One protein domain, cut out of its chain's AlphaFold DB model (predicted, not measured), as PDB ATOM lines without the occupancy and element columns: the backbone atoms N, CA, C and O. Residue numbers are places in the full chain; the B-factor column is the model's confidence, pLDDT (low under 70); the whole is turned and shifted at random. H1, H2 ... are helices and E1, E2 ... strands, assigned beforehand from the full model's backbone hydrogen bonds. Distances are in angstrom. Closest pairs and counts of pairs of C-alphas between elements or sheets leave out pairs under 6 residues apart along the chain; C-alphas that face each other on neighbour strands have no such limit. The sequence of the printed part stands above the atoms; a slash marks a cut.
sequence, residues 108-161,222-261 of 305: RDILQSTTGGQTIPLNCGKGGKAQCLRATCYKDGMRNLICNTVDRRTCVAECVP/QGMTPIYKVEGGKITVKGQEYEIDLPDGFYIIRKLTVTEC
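Overview. This is residues 108 to 161 and 222 to 261 of the 305 residues of the protein "DNA (cytosine-5-)-methyltransferase" of Neglecta sp. 59 (UniProt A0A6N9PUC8). Little regular structure: one sheet, E1 E2 E6 E3 E4 E5, antiparallel, strongly twisted and curled like part of a barrel, with loops, H1 near E2, and H2 off the sheet. The printed part has 94 residues, and the named elements, in the order E1 H1 E2 E3 E4 E5 E6 H2, hold under half of them, class mixed; it is compact, with a radius of gyration of the C-alphas of 12.7 A and spans of 31 by 30 by 30 A.

Arrangement. Start at E1, residues 119 to 122: N 120 is 2.8 A from O 157 of E2, residues 155 to 159. N 158 is 2.9 A from O 252 of E6, residues 249 to 254; O 251 is 2.8 A from N 228 of E3, residues 227 to 231. N 231 is 3.1 A from O 234 of E4, residues 234 to 237; N 235 is 2.9 A from O 242 of E5, residues 240 to 243. E3 E4 E5 form a meander of hairpins; with E6, E3's neighbour, a Greek key. H1, residues 142 to 145, is on the sheet; H2, residues 258 to 261, is not; both are too short for O i to N i+4 pairs.

Along the chain. Find E1's C-alpha 119 at (27.156, -52.609, 10.230); E6 runs 15.7 A from first to last C-alpha; H2 ends at C-alpha 261 at (12.540, -48.475, 10.794).

Size, cuts and confidence. Residues 162 to 221 are cut, a 19.5 A gap; E1 to H1 is long; pLDDT is under 70 at 161 and 222 to 225.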
ATOM      1  N   ARG A 108      20.394 -57.790  11.107       95.00
ATOM      2  CA  ARG A 108      21.483 -57.627  10.127       95.00
ATOM      3  C   ARG A 108      21.006 -57.601   8.667       95.00
ATOM      4  O   ARG A 108      21.654 -56.951   7.860       95.00
ATOM      5  N   ASP A 109      19.882 -58.246   8.341       95.75
ATOM      6  CA  ASP A 109      19.385 -58.345   6.960       95.75
ATOM      7  C   ASP A 109      18.748 -57.031   6.483       95.75
ATOM      8  O   ASP A 109      18.585 -56.814   5.285       95.75
ATOM      9  N   ILE A 110      18.367 -56.151   7.416       95.88
ATOM     10  CA  ILE A 110      17.688 -54.888   7.104       95.88
ATOM     11  C   ILE A 110      18.573 -53.655   7.302       95.88
ATOM     12  O   ILE A 110      18.145 -52.557   6.936       95.88
ATOM     13  N   LEU A 111      19.763 -53.811   7.892       95.25
ATOM     14  CA  LEU A 111      20.670 -52.697   8.156       95.25
ATOM     15  C   LEU A 111      21.266 -52.147   6.862       95.25
ATOM     16  O   LEU A 111      21.530 -52.877   5.909       95.25
ATOM     17  N   GLN A 112      21.505 -50.839   6.845       91.25
ATOM     18  CA  GLN A 112      22.189 -50.163   5.753       91.25
ATOM     19  C   GLN A 112      23.325 -49.312   6.306       91.25
ATOM     20  O   GLN A 112      23.127 -48.514   7.222       91.25
ATOM     21  N   SER A 113      24.512 -49.461   5.722       86.12
ATOM     22  CA  SER A 113      25.656 -48.637   6.097       86.12
ATOM     23  C   SER A 113      25.434 -47.181   5.695       86.12
ATOM     24  O   SER A 113      25.077 -46.894   4.552       86.12
ATOM     25  N   THR A 114      25.661 -46.263   6.631       80.19
ATOM     26  CA  THR A 114      25.654 -44.815   6.374       80.19
ATOM     27  C   THR A 114      27.035 -44.276   6.014       80.19
ATOM     28  O   THR A 114      27.135 -43.202   5.429       80.19
ATOM     29  N   THR A 115      28.088 -45.029   6.330       74.94
ATOM     30  CA  THR A 115      29.492 -44.639   6.119       74.94
ATOM     31  C   THR A 115      30.241 -45.520   5.117       74.94
ATOM     32  O   THR A 115      31.409 -45.280   4.837       74.94
ATOM     33  N   GLY A 116      29.588 -46.552   4.579       76.81
ATOM     34  CA  GLY A 116      30.213 -47.582   3.740       76.81
ATOM     35  C   GLY A 116      30.926 -48.680   4.538       76.81
ATOM     36  O   GLY A 116      31.298 -49.702   3.967       76.81
ATOM     37  N   GLY A 117      31.076 -48.512   5.855       78.81
ATOM     38  CA  GLY A 117      31.629 -49.521   6.748       78.81
ATOM     39  C   GLY A 117      30.657 -50.647   7.107       78.81
ATOM     40  O   GLY A 117      29.446 -50.556   6.883       78.81
ATOM     41  N   GLN A 118      31.188 -51.720   7.694       88.31
ATOM     42  CA  GLN A 118      30.384 -52.850   8.159       88.31
ATOM     43  C   GLN A 118      29.424 -52.415   9.275       88.31
ATOM     44  O   GLN A 118      29.829 -51.743  10.223       88.31
ATOM     45  N   THR A 119      28.160 -52.835   9.181       93.62
ATOM     46  CA  THR A 119      27.156 -52.609  10.230       93.62
ATOM     47  C   THR A 119      27.088 -53.810  11.170       93.62
ATOM     48  O   THR A 119      27.031 -54.958  10.727       93.62
ATOM     49  N   ILE A 120      27.101 -53.549  12.474       95.06
ATOM     50  CA  ILE A 120      26.998 -54.556  13.527       95.06
ATOM     51  C   ILE A 120      25.796 -54.194  14.408       95.06
ATOM     52  O   ILE A 120      25.773 -53.113  15.009       95.06
ATOM     53  N   PRO A 121      24.760 -55.046  14.471       95.88
ATOM     54  CA  PRO A 121      23.612 -54.799  15.323       95.88
ATOM     55  C   PRO A 121      23.969 -54.999  16.800       95.88
ATOM     56  O   PRO A 121      24.593 -55.988  17.171       95.88
ATOM     57  N   LEU A 122      23.494 -54.100  17.655       94.56
ATOM     58  CA  LEU A 122      23.713 -54.125  19.098       94.56
ATOM     59  C   LEU A 122      22.392 -54.166  19.860       94.56
ATOM     60  O   LEU A 122      21.355 -53.694  19.382       94.56
ATOM     61  N   ASN A 123      22.437 -54.703  21.083       93.44
ATOM     62  CA  ASN A 123      21.278 -54.841  21.971       93.44
ATOM     63  C   ASN A 123      20.090 -55.540  21.278       93.44
ATOM     64  O   ASN A 123      18.931 -55.111  21.377       93.44
ATOM     65  N   CYS A 124      20.389 -56.594  20.516       92.31
ATOM     66  CA  CYS A 124      19.371 -57.443  19.913       92.31
ATOM     67  C   CYS A 124      18.644 -58.259  20.982       92.31
ATOM     68  O   CYS A 124      19.214 -58.653  21.998       92.31
ATOM     69  N   GLY A 125      17.372 -58.547  20.727       88.38
ATOM     70  CA  GLY A 125      16.649 -59.594  21.430       88.38
ATOM     71  C   GLY A 125      17.061 -60.992  20.957       88.38
ATOM     72  O   GLY A 125      17.996 -61.180  20.175       88.38
ATOM     73  N   LYS A 126      16.306 -61.996  21.415       86.00
ATOM     74  CA  LYS A 126      16.508 -63.402  21.034       86.00
ATOM     75  C   LYS A 126      16.502 -63.574  19.509       86.00
ATOM     76  O   LYS A 126      15.666 -62.987  18.823       86.00
ATOM     77  N   GLY A 127      17.423 -64.394  18.999       89.50
ATOM     78  CA  GLY A 127      17.510 -64.731  17.574       89.50
ATOM     79  C   GLY A 127      17.933 -63.572  16.666       89.50
ATOM     80  O   GLY A 127      17.591 -63.582  15.491       89.50
ATOM     81  N   GLY A 128      18.613 -62.544  17.192       93.88
ATOM     82  CA  GLY A 128      19.098 -61.417  16.381       93.88
ATOM     83  C   GLY A 128      18.000 -60.453  15.916       93.88
ATOM     84  O   GLY A 128      18.208 -59.688  14.975       93.88
ATOM     85  N   LYS A 129      16.820 -60.488  16.546       96.06
ATOM     86  CA  LYS A 129      15.707 -59.571  16.258       96.06
ATOM     87  C   LYS A 129      15.873 -58.264  17.041       96.06
ATOM     88  O   LYS A 129      16.297 -58.272  18.195       96.06
ATOM     89  N   ALA A 130      15.461 -57.145  16.464       95.69
ATOM     90  CA  ALA A 130      15.300 -55.885  17.175       95.69
ATOM     91  C   ALA A 130      14.206 -55.977  18.251       95.69
ATOM     92  O   ALA A 130      13.223 -56.716  18.118       95.69
ATOM     93  N   GLN A 131      14.341 -55.171  19.302       93.38
ATOM     94  CA  GLN A 131      13.243 -54.907  20.228       93.38
ATOM     95  C   GLN A 131      12.128 -54.100  19.542       93.38
ATOM     96  O   GLN A 131      12.344 -53.465  18.511       93.38
ATOM     97  N   CYS A 132      10.930 -54.088  20.133       92.25
ATOM     98  CA  CYS A 132       9.795 -53.338  19.596       92.25
ATOM     99  C   CYS A 132      10.131 -51.847  19.413       92.25
ATOM    100  O   CYS A 132      10.421 -51.154  20.391       92.25
ATOM    101  N   LEU A 133      10.013 -51.340  18.181       93.00
ATOM    102  CA  LEU A 133      10.155 -49.920  17.878       93.00
ATOM    103  C   LEU A 133       9.147 -49.104  18.694       93.00
ATOM    104  O   LEU A 133       7.976 -49.469  18.814       93.00
ATOM    105  N   ARG A 134       9.616 -47.991  19.261       90.56
ATOM    106  CA  ARG A 134       8.811 -47.073  20.075       90.56
ATOM    107  C   ARG A 134       8.650 -45.754  19.344       90.56
ATOM    108  O   ARG A 134       9.608 -45.261  18.756       90.56
ATOM    109  N   ALA A 135       7.494 -45.112  19.491       90.56
ATOM    110  CA  ALA A 135       7.260 -43.782  18.925       90.56
ATOM    111  C   ALA A 135       8.216 -42.706  19.473       90.56
ATOM    112  O   ALA A 135       8.393 -41.661  18.861       90.56
ATOM    113  N   THR A 136       8.866 -42.957  20.613       91.62
ATOM    114  CA  THR A 136       9.842 -42.053  21.236       91.62
ATOM    115  C   THR A 136      11.292 -42.320  20.831       91.62
ATOM    116  O   THR A 136      12.177 -41.621  21.319       91.62
ATOM    117  N   CYS A 137      11.563 -43.270  19.926       91.75
ATOM    118  CA  CYS A 137      12.936 -43.624  19.538       91.75
ATOM    119  C   CYS A 137      13.723 -42.470  18.895       91.75
ATOM    120  O   CYS A 137      14.951 -42.433  18.950       91.75
ATOM    121  N   TYR A 138      13.039 -41.451  18.367       91.81
ATOM    122  CA  TYR A 138      13.690 -40.230  17.893       91.81
ATOM    123  C   TYR A 138      14.481 -39.503  18.994       91.81
ATOM    124  O   TYR A 138      15.446 -38.814  18.666       91.81
ATOM    125  N   LYS A 139      14.125 -39.690  20.272       92.25
ATOM    126  CA  LYS A 139      14.824 -39.131  21.442       92.25
ATOM    127  C   LYS A 139      15.985 -39.995  21.930       92.25
ATOM    128  O   LYS A 139      16.745 -39.535  22.777       92.25
ATOM    129  N   ASP A 140      16.111 -41.227  21.439       91.44
ATOM    130  CA  ASP A 140      17.142 -42.141  21.918       91.44
ATOM    131  C   ASP A 140      18.526 -41.619  21.495       91.44
ATOM    132  O   ASP A 140      18.810 -41.419  20.308       91.44
ATOM    133  N   GLY A 141      19.362 -41.358  22.499       90.38
ATOM    134  CA  GLY A 141      20.763 -40.963  22.360       90.38
ATOM    135  C   GLY A 141      21.675 -41.927  23.116       90.38
ATOM    136  O   GLY A 141      21.215 -42.957  23.601       90.38
ATOM    137  N   MET A 142      22.959 -41.590  23.272       91.00
ATOM    138  CA  MET A 142      23.962 -42.533  23.797       91.00
ATOM    139  C   MET A 142      23.609 -43.138  25.164       91.00
ATOM    140  O   MET A 142      23.863 -44.318  25.399       91.00
ATOM    141  N   ARG A 143      22.909 -42.368  26.014       90.94
ATOM    142  CA  ARG A 143      22.329 -42.860  27.272       90.94
ATOM    143  C   ARG A 143      21.450 -44.094  27.068       90.94
ATOM    144  O   ARG A 143      21.528 -45.029  27.847       90.94
ATOM    145  N   ASN A 144      20.597 -44.081  26.054       92.12
ATOM    146  CA  ASN A 144      19.667 -45.163  25.750       92.12
ATOM    147  C   ASN A 144      20.330 -46.301  24.971       92.12
ATOM    148  O   ASN A 144      19.861 -47.429  25.069       92.12
ATOM    149  N   LEU A 145      21.371 -46.009  24.188       93.56
ATOM    150  CA  LEU A 145      22.012 -47.002  23.327       93.56
ATOM    151  C   LEU A 145      23.016 -47.853  24.114       93.56
ATOM    152  O   LEU A 145      22.916 -49.073  24.097       93.56
ATOM    153  N   ILE A 146      23.946 -47.218  24.833       92.69
ATOM    154  CA  ILE A 146      25.079 -47.899  25.480       92.69
ATOM    155  C   ILE A 146      25.146 -47.598  26.981       92.69
ATOM    156  O   ILE A 146      25.309 -48.515  27.784       92.69
ATOM    157  N   CYS A 147      24.966 -46.336  27.391       89.00
ATOM    158  CA  CYS A 147      25.282 -45.912  28.762       89.00
ATOM    159  C   CYS A 147      24.230 -46.283  29.828       89.00
ATOM    160  O   CYS A 147      24.276 -45.775  30.944       89.00
ATOM    161  N   ASN A 148      23.251 -47.122  29.496       85.31
ATOM    162  CA  ASN A 148      22.273 -47.658  30.442       85.31
ATOM    163  C   ASN A 148      22.534 -49.152  30.637       85.31
ATOM    164  O   ASN A 148      22.941 -49.825  29.700       85.31
ATOM    165  N   THR A 149      22.272 -49.685  31.825       76.25
ATOM    166  CA  THR A 149      22.416 -51.116  32.139       76.25
ATOM    167  C   THR A 149      21.079 -51.852  32.204       76.25
ATOM    168  O   THR A 149      21.058 -53.075  32.152       76.25
ATOM    169  N   VAL A 150      19.959 -51.126  32.290       78.88
ATOM    170  CA  VAL A 150      18.631 -51.728  32.502       78.88
ATOM    171  C   VAL A 150      17.886 -51.956  31.190       78.88
ATOM    172  O   VAL A 150      17.350 -53.030  30.947       78.88
ATOM    173  N   ASP A 151      17.824 -50.930  30.342       80.50
ATOM    174  CA  ASP A 151      16.975 -50.934  29.147       80.50
ATOM    175  C   ASP A 151      17.714 -50.256  27.989       80.50
ATOM    176  O   ASP A 151      17.461 -49.093  27.641       80.50
ATOM    177  N   ARG A 152      18.716 -50.980  27.474       89.50
ATOM    178  CA  ARG A 152      19.466 -50.596  26.277       89.50
ATOM    179  C   ARG A 152      18.603 -50.814  25.044       89.50
ATOM    180  O   ARG A 152      17.991 -51.868  24.866       89.50
ATOM    181  N   ARG A 153      18.569 -49.807  24.179       92.69
ATOM    182  CA  ARG A 153      17.811 -49.843  22.928       92.69
ATOM    183  C   ARG A 153      18.624 -50.506  21.843       92.69
ATOM    184  O   ARG A 153      19.828 -50.284  21.750       92.69
ATOM    185  N   THR A 154      17.934 -51.264  20.997       94.81
ATOM    186  CA  THR A 154      18.513 -51.781  19.762       94.81
ATOM    187  C   THR A 154      19.139 -50.633  18.970       94.81
ATOM    188  O   THR A 154      18.490 -49.619  18.699       94.81
ATOM    189  N   CYS A 155      20.415 -50.787  18.641       94.88
ATOM    190  CA  CYS A 155      21.209 -49.803  17.922       94.88
ATOM    191  C   CYS A 155      22.163 -50.493  16.949       94.88
ATOM    192  O   CYS A 155      22.181 -51.716  16.838       94.88
ATOM    193  N   VAL A 156      22.914 -49.688  16.208       95.38
ATOM    194  CA  VAL A 156      23.866 -50.141  15.200       95.38
ATOM    195  C   VAL A 156      25.213 -49.504  15.500       95.38
ATOM    196  O   VAL A 156      25.289 -48.294  15.727       95.38
ATOM    197  N   ALA A 157      26.257 -50.322  15.490       94.44
ATOM    198  CA  ALA A 157      27.628 -49.867  15.374       94.44
ATOM    199  C   ALA A 157      28.055 -49.976  13.914       94.44
ATOM    200  O   ALA A 157      27.954 -51.042  13.314       94.44
ATOM    201  N   GLU A 158      28.518 -48.880  13.332       91.44
ATOM    202  CA  GLU A 158      29.168 -48.907  12.025       91.44
ATOM    203  C   GLU A 158      30.669 -48.822  12.227       91.44
ATOM    204  O   GLU A 158      31.146 -47.853  12.820       91.44
ATOM    205  N   CYS A 159      31.398 -49.831  11.758       86.75
ATOM    206  CA  CYS A 159      32.853 -49.788  11.736       86.75
ATOM    207  C   CYS A 159      33.287 -48.639  10.827       86.75
ATOM    208  O   CYS A 159      32.847 -48.568   9.681       86.75
ATOM    209  N   VAL A 160      34.120 -47.734  11.330       81.69
ATOM    210  CA  VAL A 160      34.665 -46.644  10.523       81.69
ATOM    211  C   VAL A 160      35.721 -47.249   9.599       81.69
ATOM    212  O   VAL A 160      36.737 -47.742  10.095       81.69
ATOM    213  N   PRO A 161      35.502 -47.260   8.271       68.00
ATOM    214  CA  PRO A 161      36.480 -47.828   7.365       68.00
ATOM    215  C   PRO A 161      37.749 -46.975   7.395       68.00
ATOM    216  O   PRO A 161      37.699 -45.752   7.271       68.00
ATOM    217  N   GLN A 222      33.218 -30.234  11.971       33.53
ATOM    218  CA  GLN A 222      32.026 -29.565  12.480       33.53
ATOM    219  C   GLN A 222      30.775 -30.174  11.827       33.53
ATOM    220  O   GLN A 222      30.558 -30.035  10.627       33.53
ATOM    221  N   GLY A 223      29.968 -30.886  12.622       48.53
ATOM    222  CA  GLY A 223      28.745 -31.549  12.158       48.53
ATOM    223  C   GLY A 223      28.843 -33.053  11.852       48.53
ATOM    224  O   GLY A 223      27.819 -33.635  11.493       48.53
ATOM    225  N   MET A 224      30.000 -33.709  12.020       59.12
ATOM    226  CA  MET A 224      30.128 -35.169  11.868       59.12
ATOM    227  C   MET A 224      29.786 -35.950  13.146       59.12
ATOM    228  O   MET A 224      29.873 -35.455  14.270       59.12
ATOM    229  N   THR A 225      29.336 -37.193  12.950       68.75
ATOM    230  CA  THR A 225      28.888 -38.091  14.026       68.75
ATOM    231  C   THR A 225      30.088 -38.535  14.875       68.75
ATOM    232  O   THR A 225      31.110 -38.891  14.291       68.75
ATOM    233  N   PRO A 226      29.997 -38.550  16.221       82.31
ATOM    234  CA  PRO A 226      31.110 -38.954  17.077       82.31
ATOM    235  C   PRO A 226      31.597 -40.376  16.775       82.31
ATOM    236  O   PRO A 226      30.782 -41.293  16.635       82.31
ATOM    237  N   ILE A 227      32.919 -40.545  16.727       85.94
ATOM    238  CA  ILE A 227      33.591 -41.836  16.579       85.94
ATOM    239  C   ILE A 227      34.045 -42.306  17.958       85.94
ATOM    240  O   ILE A 227      34.594 -41.535  18.744       85.94
ATOM    241  N   TYR A 228      33.814 -43.580  18.245       87.94
ATOM    242  CA  TYR A 228      34.146 -44.212  19.509       87.94
ATOM    243  C   TYR A 228      35.148 -45.335  19.292       87.94
ATOM    244  O   TYR A 228      34.951 -46.190  18.431       87.94
ATOM    245  N   LYS A 229      36.206 -45.347  20.098       88.00
ATOM    246  CA  LYS A 229      37.176 -46.438  20.137       88.00
ATOM    247  C   LYS A 229      36.653 -47.558  21.039       88.00
ATOM    248  O   LYS A 229      36.150 -47.274  22.129       88.00
ATOM    249  N   VAL A 230      36.781 -48.795  20.577       90.25
ATOM    250  CA  VAL A 230      36.566 -50.014  21.359       90.25
ATOM    251  C   VAL A 230      37.908 -50.713  21.524       90.25
ATOM    252  O   VAL A 230      38.594 -50.947  20.529       90.25
ATOM    253  N   GLU A 231      38.273 -51.024  22.765       89.44
ATOM    254  CA  GLU A 231      39.451 -51.826  23.113       89.44
ATOM    255  C   GLU A 231      39.096 -52.794  24.240       89.44
ATOM    256  O   GLU A 231      38.520 -52.393  25.254       89.44
ATOM    257  N   GLY A 232      39.418 -54.075  24.060       89.12
ATOM    258  CA  GLY A 232      39.151 -55.120  25.045       89.12
ATOM    259  C   GLY A 232      37.668 -55.267  25.394       89.12
ATOM    260  O   GLY A 232      37.350 -55.550  26.546       89.12
ATOM    261  N   GLY A 233      36.762 -55.022  24.438       91.25
ATOM    262  CA  GLY A 233      35.308 -55.078  24.662       91.25
ATOM    263  C   GLY A 233      34.725 -53.888  25.436       91.25
ATOM    264  O   GLY A 233      33.581 -53.935  25.888       91.25
ATOM    265  N   LYS A 234      35.482 -52.794  25.586       93.25
ATOM    266  CA  LYS A 234      35.042 -51.586  26.295       93.25
ATOM    267  C   LYS A 234      35.003 -50.369  25.390       93.25
ATOM    268  O   LYS A 234      35.862 -50.192  24.535       93.25
ATOM    269  N   ILE A 235      34.024 -49.499  25.623       92.19
ATOM    270  CA  ILE A 235      33.842 -48.222  24.926       92.19
ATOM    271  C   ILE A 235      33.806 -47.063  25.924       92.19
ATOM    272  O   ILE A 235      33.065 -47.098  26.910       92.19
ATOM    273  N   THR A 236      34.557 -45.998  25.640       89.44
ATOM    274  CA  THR A 236      34.584 -44.792  26.479       89.44
ATOM    275  C   THR A 236      33.627 -43.735  25.941       89.44
ATOM    276  O   THR A 236      33.787 -43.221  24.834       89.44
ATOM    277  N   VAL A 237      32.637 -43.356  26.750       88.31
ATOM    278  CA  VAL A 237      31.667 -42.303  26.430       88.31
ATOM    279  C   VAL A 237      31.700 -41.249  27.532       88.31
ATOM    280  O   VAL A 237      31.371 -41.534  28.678       88.31
ATOM    281  N   LYS A 238      32.066 -40.006  27.182       85.81
ATOM    282  CA  LYS A 238      32.156 -38.869  28.126       85.81
ATOM    283  C   LYS A 238      33.018 -39.168  29.370       85.81
ATOM    284  O   LYS A 238      32.661 -38.778  30.476       85.81
ATOM    285  N   GLY A 239      34.136 -39.872  29.184       83.81
ATOM    286  CA  GLY A 239      35.079 -40.209  30.259       83.81
ATOM    287  C   GLY A 239      34.665 -41.387  31.147       83.81
ATOM    288  O   GLY A 239      35.334 -41.647  32.139       83.81
ATOM    289  N   GLN A 240      33.585 -42.098  30.813       89.38
ATOM    290  CA  GLN A 240      33.162 -43.318  31.504       89.38
ATOM    291  C   GLN A 240      33.246 -44.521  30.565       89.38
ATOM    292  O   GLN A 240      32.853 -44.420  29.400       89.38
ATOM    293  N   GLU A 241      33.738 -45.646  31.080       92.56
ATOM    294  CA  GLU A 241      33.827 -46.913  30.351       92.56
ATOM    295  C   GLU A 241      32.524 -47.712  30.454       92.56
ATOM    296  O   GLU A 241      31.891 -47.776  31.511       92.56
ATOM    297  N   TYR A 242      32.144 -48.349  29.350       93.44
ATOM    298  CA  TYR A 242      30.990 -49.236  29.263       93.44
ATOM    299  C   TYR A 242      31.367 -50.525  28.533       93.44
ATOM    300  O   TYR A 242      32.051 -50.481  27.516       93.44
ATOM    301  N   GLU A 243      30.864 -51.660  29.016       92.75
ATOM    302  CA  GLU A 243      31.006 -52.959  28.343       92.75
ATOM    303  C   GLU A 243      30.133 -53.023  27.079       92.75
ATOM    304  O   GLU A 243      28.936 -52.667  27.110       92.75
ATOM    305  N   ILE A 244      30.723 -53.499  25.981       92.81
ATOM    306  CA  ILE A 244      30.092 -53.609  24.666       92.81
ATOM    307  C   ILE A 244      30.576 -54.856  23.910       92.81
ATOM    308  O   ILE A 244      31.759 -55.170  23.879       92.81
ATOM    309  N   ASP A 245      29.647 -55.555  23.260       91.06
ATOM    310  CA  ASP A 245      29.949 -56.725  22.428       91.06
ATOM    311  C   ASP A 245      30.351 -56.279  21.014       91.06
ATOM    312  O   ASP A 245      29.566 -56.336  20.065       91.06
ATOM    313  N   LEU A 246      31.552 -55.711  20.908       92.56
ATOM    314  CA  LEU A 246      32.180 -55.312  19.650       92.56
ATOM    315  C   LEU A 246      33.657 -55.715  19.655       92.56
ATOM    316  O   LEU A 246      34.303 -55.616  20.700       92.56
ATOM    317  N   PRO A 247      34.216 -56.112  18.498       90.81
ATOM    318  CA  PRO A 247      35.653 -56.283  18.375       90.81
ATOM    319  C   PRO A 247      36.366 -54.930  18.451       90.81
ATOM    320  O   PRO A 247      35.771 -53.881  18.187       90.81
ATOM    321  N   ASP A 248      37.657 -54.965  18.764       87.00
ATOM    322  CA  ASP A 248      38.483 -53.764  18.844       87.00
ATOM    323  C   ASP A 248      38.469 -52.987  17.522       87.00
ATOM    324  O   ASP A 248      38.550 -53.562  16.433       87.00
ATOM    325  N   GLY A 249      38.335 -51.666  17.610       86.69
ATOM    326  CA  GLY A 249      38.209 -50.814  16.432       86.69
ATOM    327  C   GLY A 249      37.575 -49.459  16.714       86.69
ATOM    328  O   GLY A 249      37.412 -49.045  17.861       86.69
ATOM    329  N   PHE A 250      37.209 -48.758  15.643       86.44
ATOM    330  CA  PHE A 250      36.565 -47.449  15.704       86.44
ATOM    331  C   PHE A 250      35.159 -47.537  15.127       86.44
ATOM    332  O   PHE A 250      34.966 -48.051  14.026       86.44
ATOM    333  N   TYR A 251      34.179 -47.018  15.862       88.94
ATOM    334  CA  TYR A 251      32.771 -47.189  15.539       88.94
ATOM    335  C   TYR A 251      31.982 -45.896  15.644       88.94
ATOM    336  O   TYR A 251      32.157 -45.103  16.568       88.94
ATOM    337  N   ILE A 252      31.015 -45.745  14.748       90.81
ATOM    338  CA  ILE A 252      29.909 -44.811  14.908       90.81
ATOM    339  C   ILE A 252      28.733 -45.579  15.503       90.81
ATOM    340  O   ILE A 252      28.204 -46.503  14.887       90.81
ATOM    341  N   ILE A 253      28.306 -45.183  16.700       92.56
ATOM    342  CA  ILE A 253      27.147 -45.785  17.363       92.56
ATOM    343  C   ILE A 253      25.913 -44.932  17.082       92.56
ATOM    344  O   ILE A 253      25.840 -43.765  17.477       92.56
ATOM    345  N   ARG A 254      24.908 -45.521  16.434       92.75
ATOM    346  CA  ARG A 254      23.670 -44.830  16.064       92.75
ATOM    347  C   ARG A 254      22.429 -45.655  16.362       92.75
ATOM    348  O   ARG A 254      22.453 -46.881  16.415       92.75
ATOM    349  N   LYS A 255      21.299 -44.971  16.508       94.12
ATOM    350  CA  LYS A 255      19.987 -45.620  16.410       94.12
ATOM    351  C   LYS A 255      19.720 -46.062  14.967       94.12
ATOM    352  O   LYS A 255      20.415 -45.637  14.038       94.12
ATOM    353  N   LEU A 256      18.695 -46.887  14.789       95.75
ATOM    354  CA  LEU A 256      18.232 -47.266  13.458       95.75
ATOM    355  C   LEU A 256      17.803 -46.026  12.669       95.75
ATOM    356  O   LEU A 256      17.233 -45.091  13.237       95.75
ATOM    357  N   THR A 257      18.088 -46.018  11.371       95.00
ATOM    358  CA  THR A 257      17.635 -44.970  10.456       95.00
ATOM    359  C   THR A 257      16.129 -45.080  10.210       95.00
ATOM    360  O   THR A 257      15.505 -46.101  10.495       95.00
ATOM    361  N   VAL A 258      15.520 -44.035   9.638       96.19
ATOM    362  CA  VAL A 258      14.098 -44.077   9.251       96.19
ATOM    363  C   VAL A 258      13.838 -45.208   8.253       96.19
ATOM    364  O   VAL A 258      12.866 -45.933   8.420       96.19
ATOM    365  N   THR A 259      14.727 -45.405   7.279       96.31
ATOM    366  CA  THR A 259      14.648 -46.498   6.300       96.31
ATOM    367  C   THR A 259      14.678 -47.867   6.978       96.31
ATOM    368  O   THR A 259      13.814 -48.702   6.732       96.31
ATOM    369  N   GLU A 260      15.606 -48.086   7.911       97.12
ATOM    370  CA  GLU A 260      15.662 -49.327   8.694       97.12
ATOM    371  C   GLU A 260      14.394 -49.512   9.548       97.12
ATOM    372  O   GLU A 260      13.875 -50.622   9.663       97.12
ATOM    373  N   CYS A 261      13.828 -48.432  10.099       97.31
ATOM    374  CA  CYS A 261      12.540 -48.475  10.794       97.31
ATOM    375  C   CYS A 261      11.356 -48.790   9.858       97.31
ATOM    376  O   CYS A 261      10.445 -49.504  10.282       97.31
TER     377      CYS A 261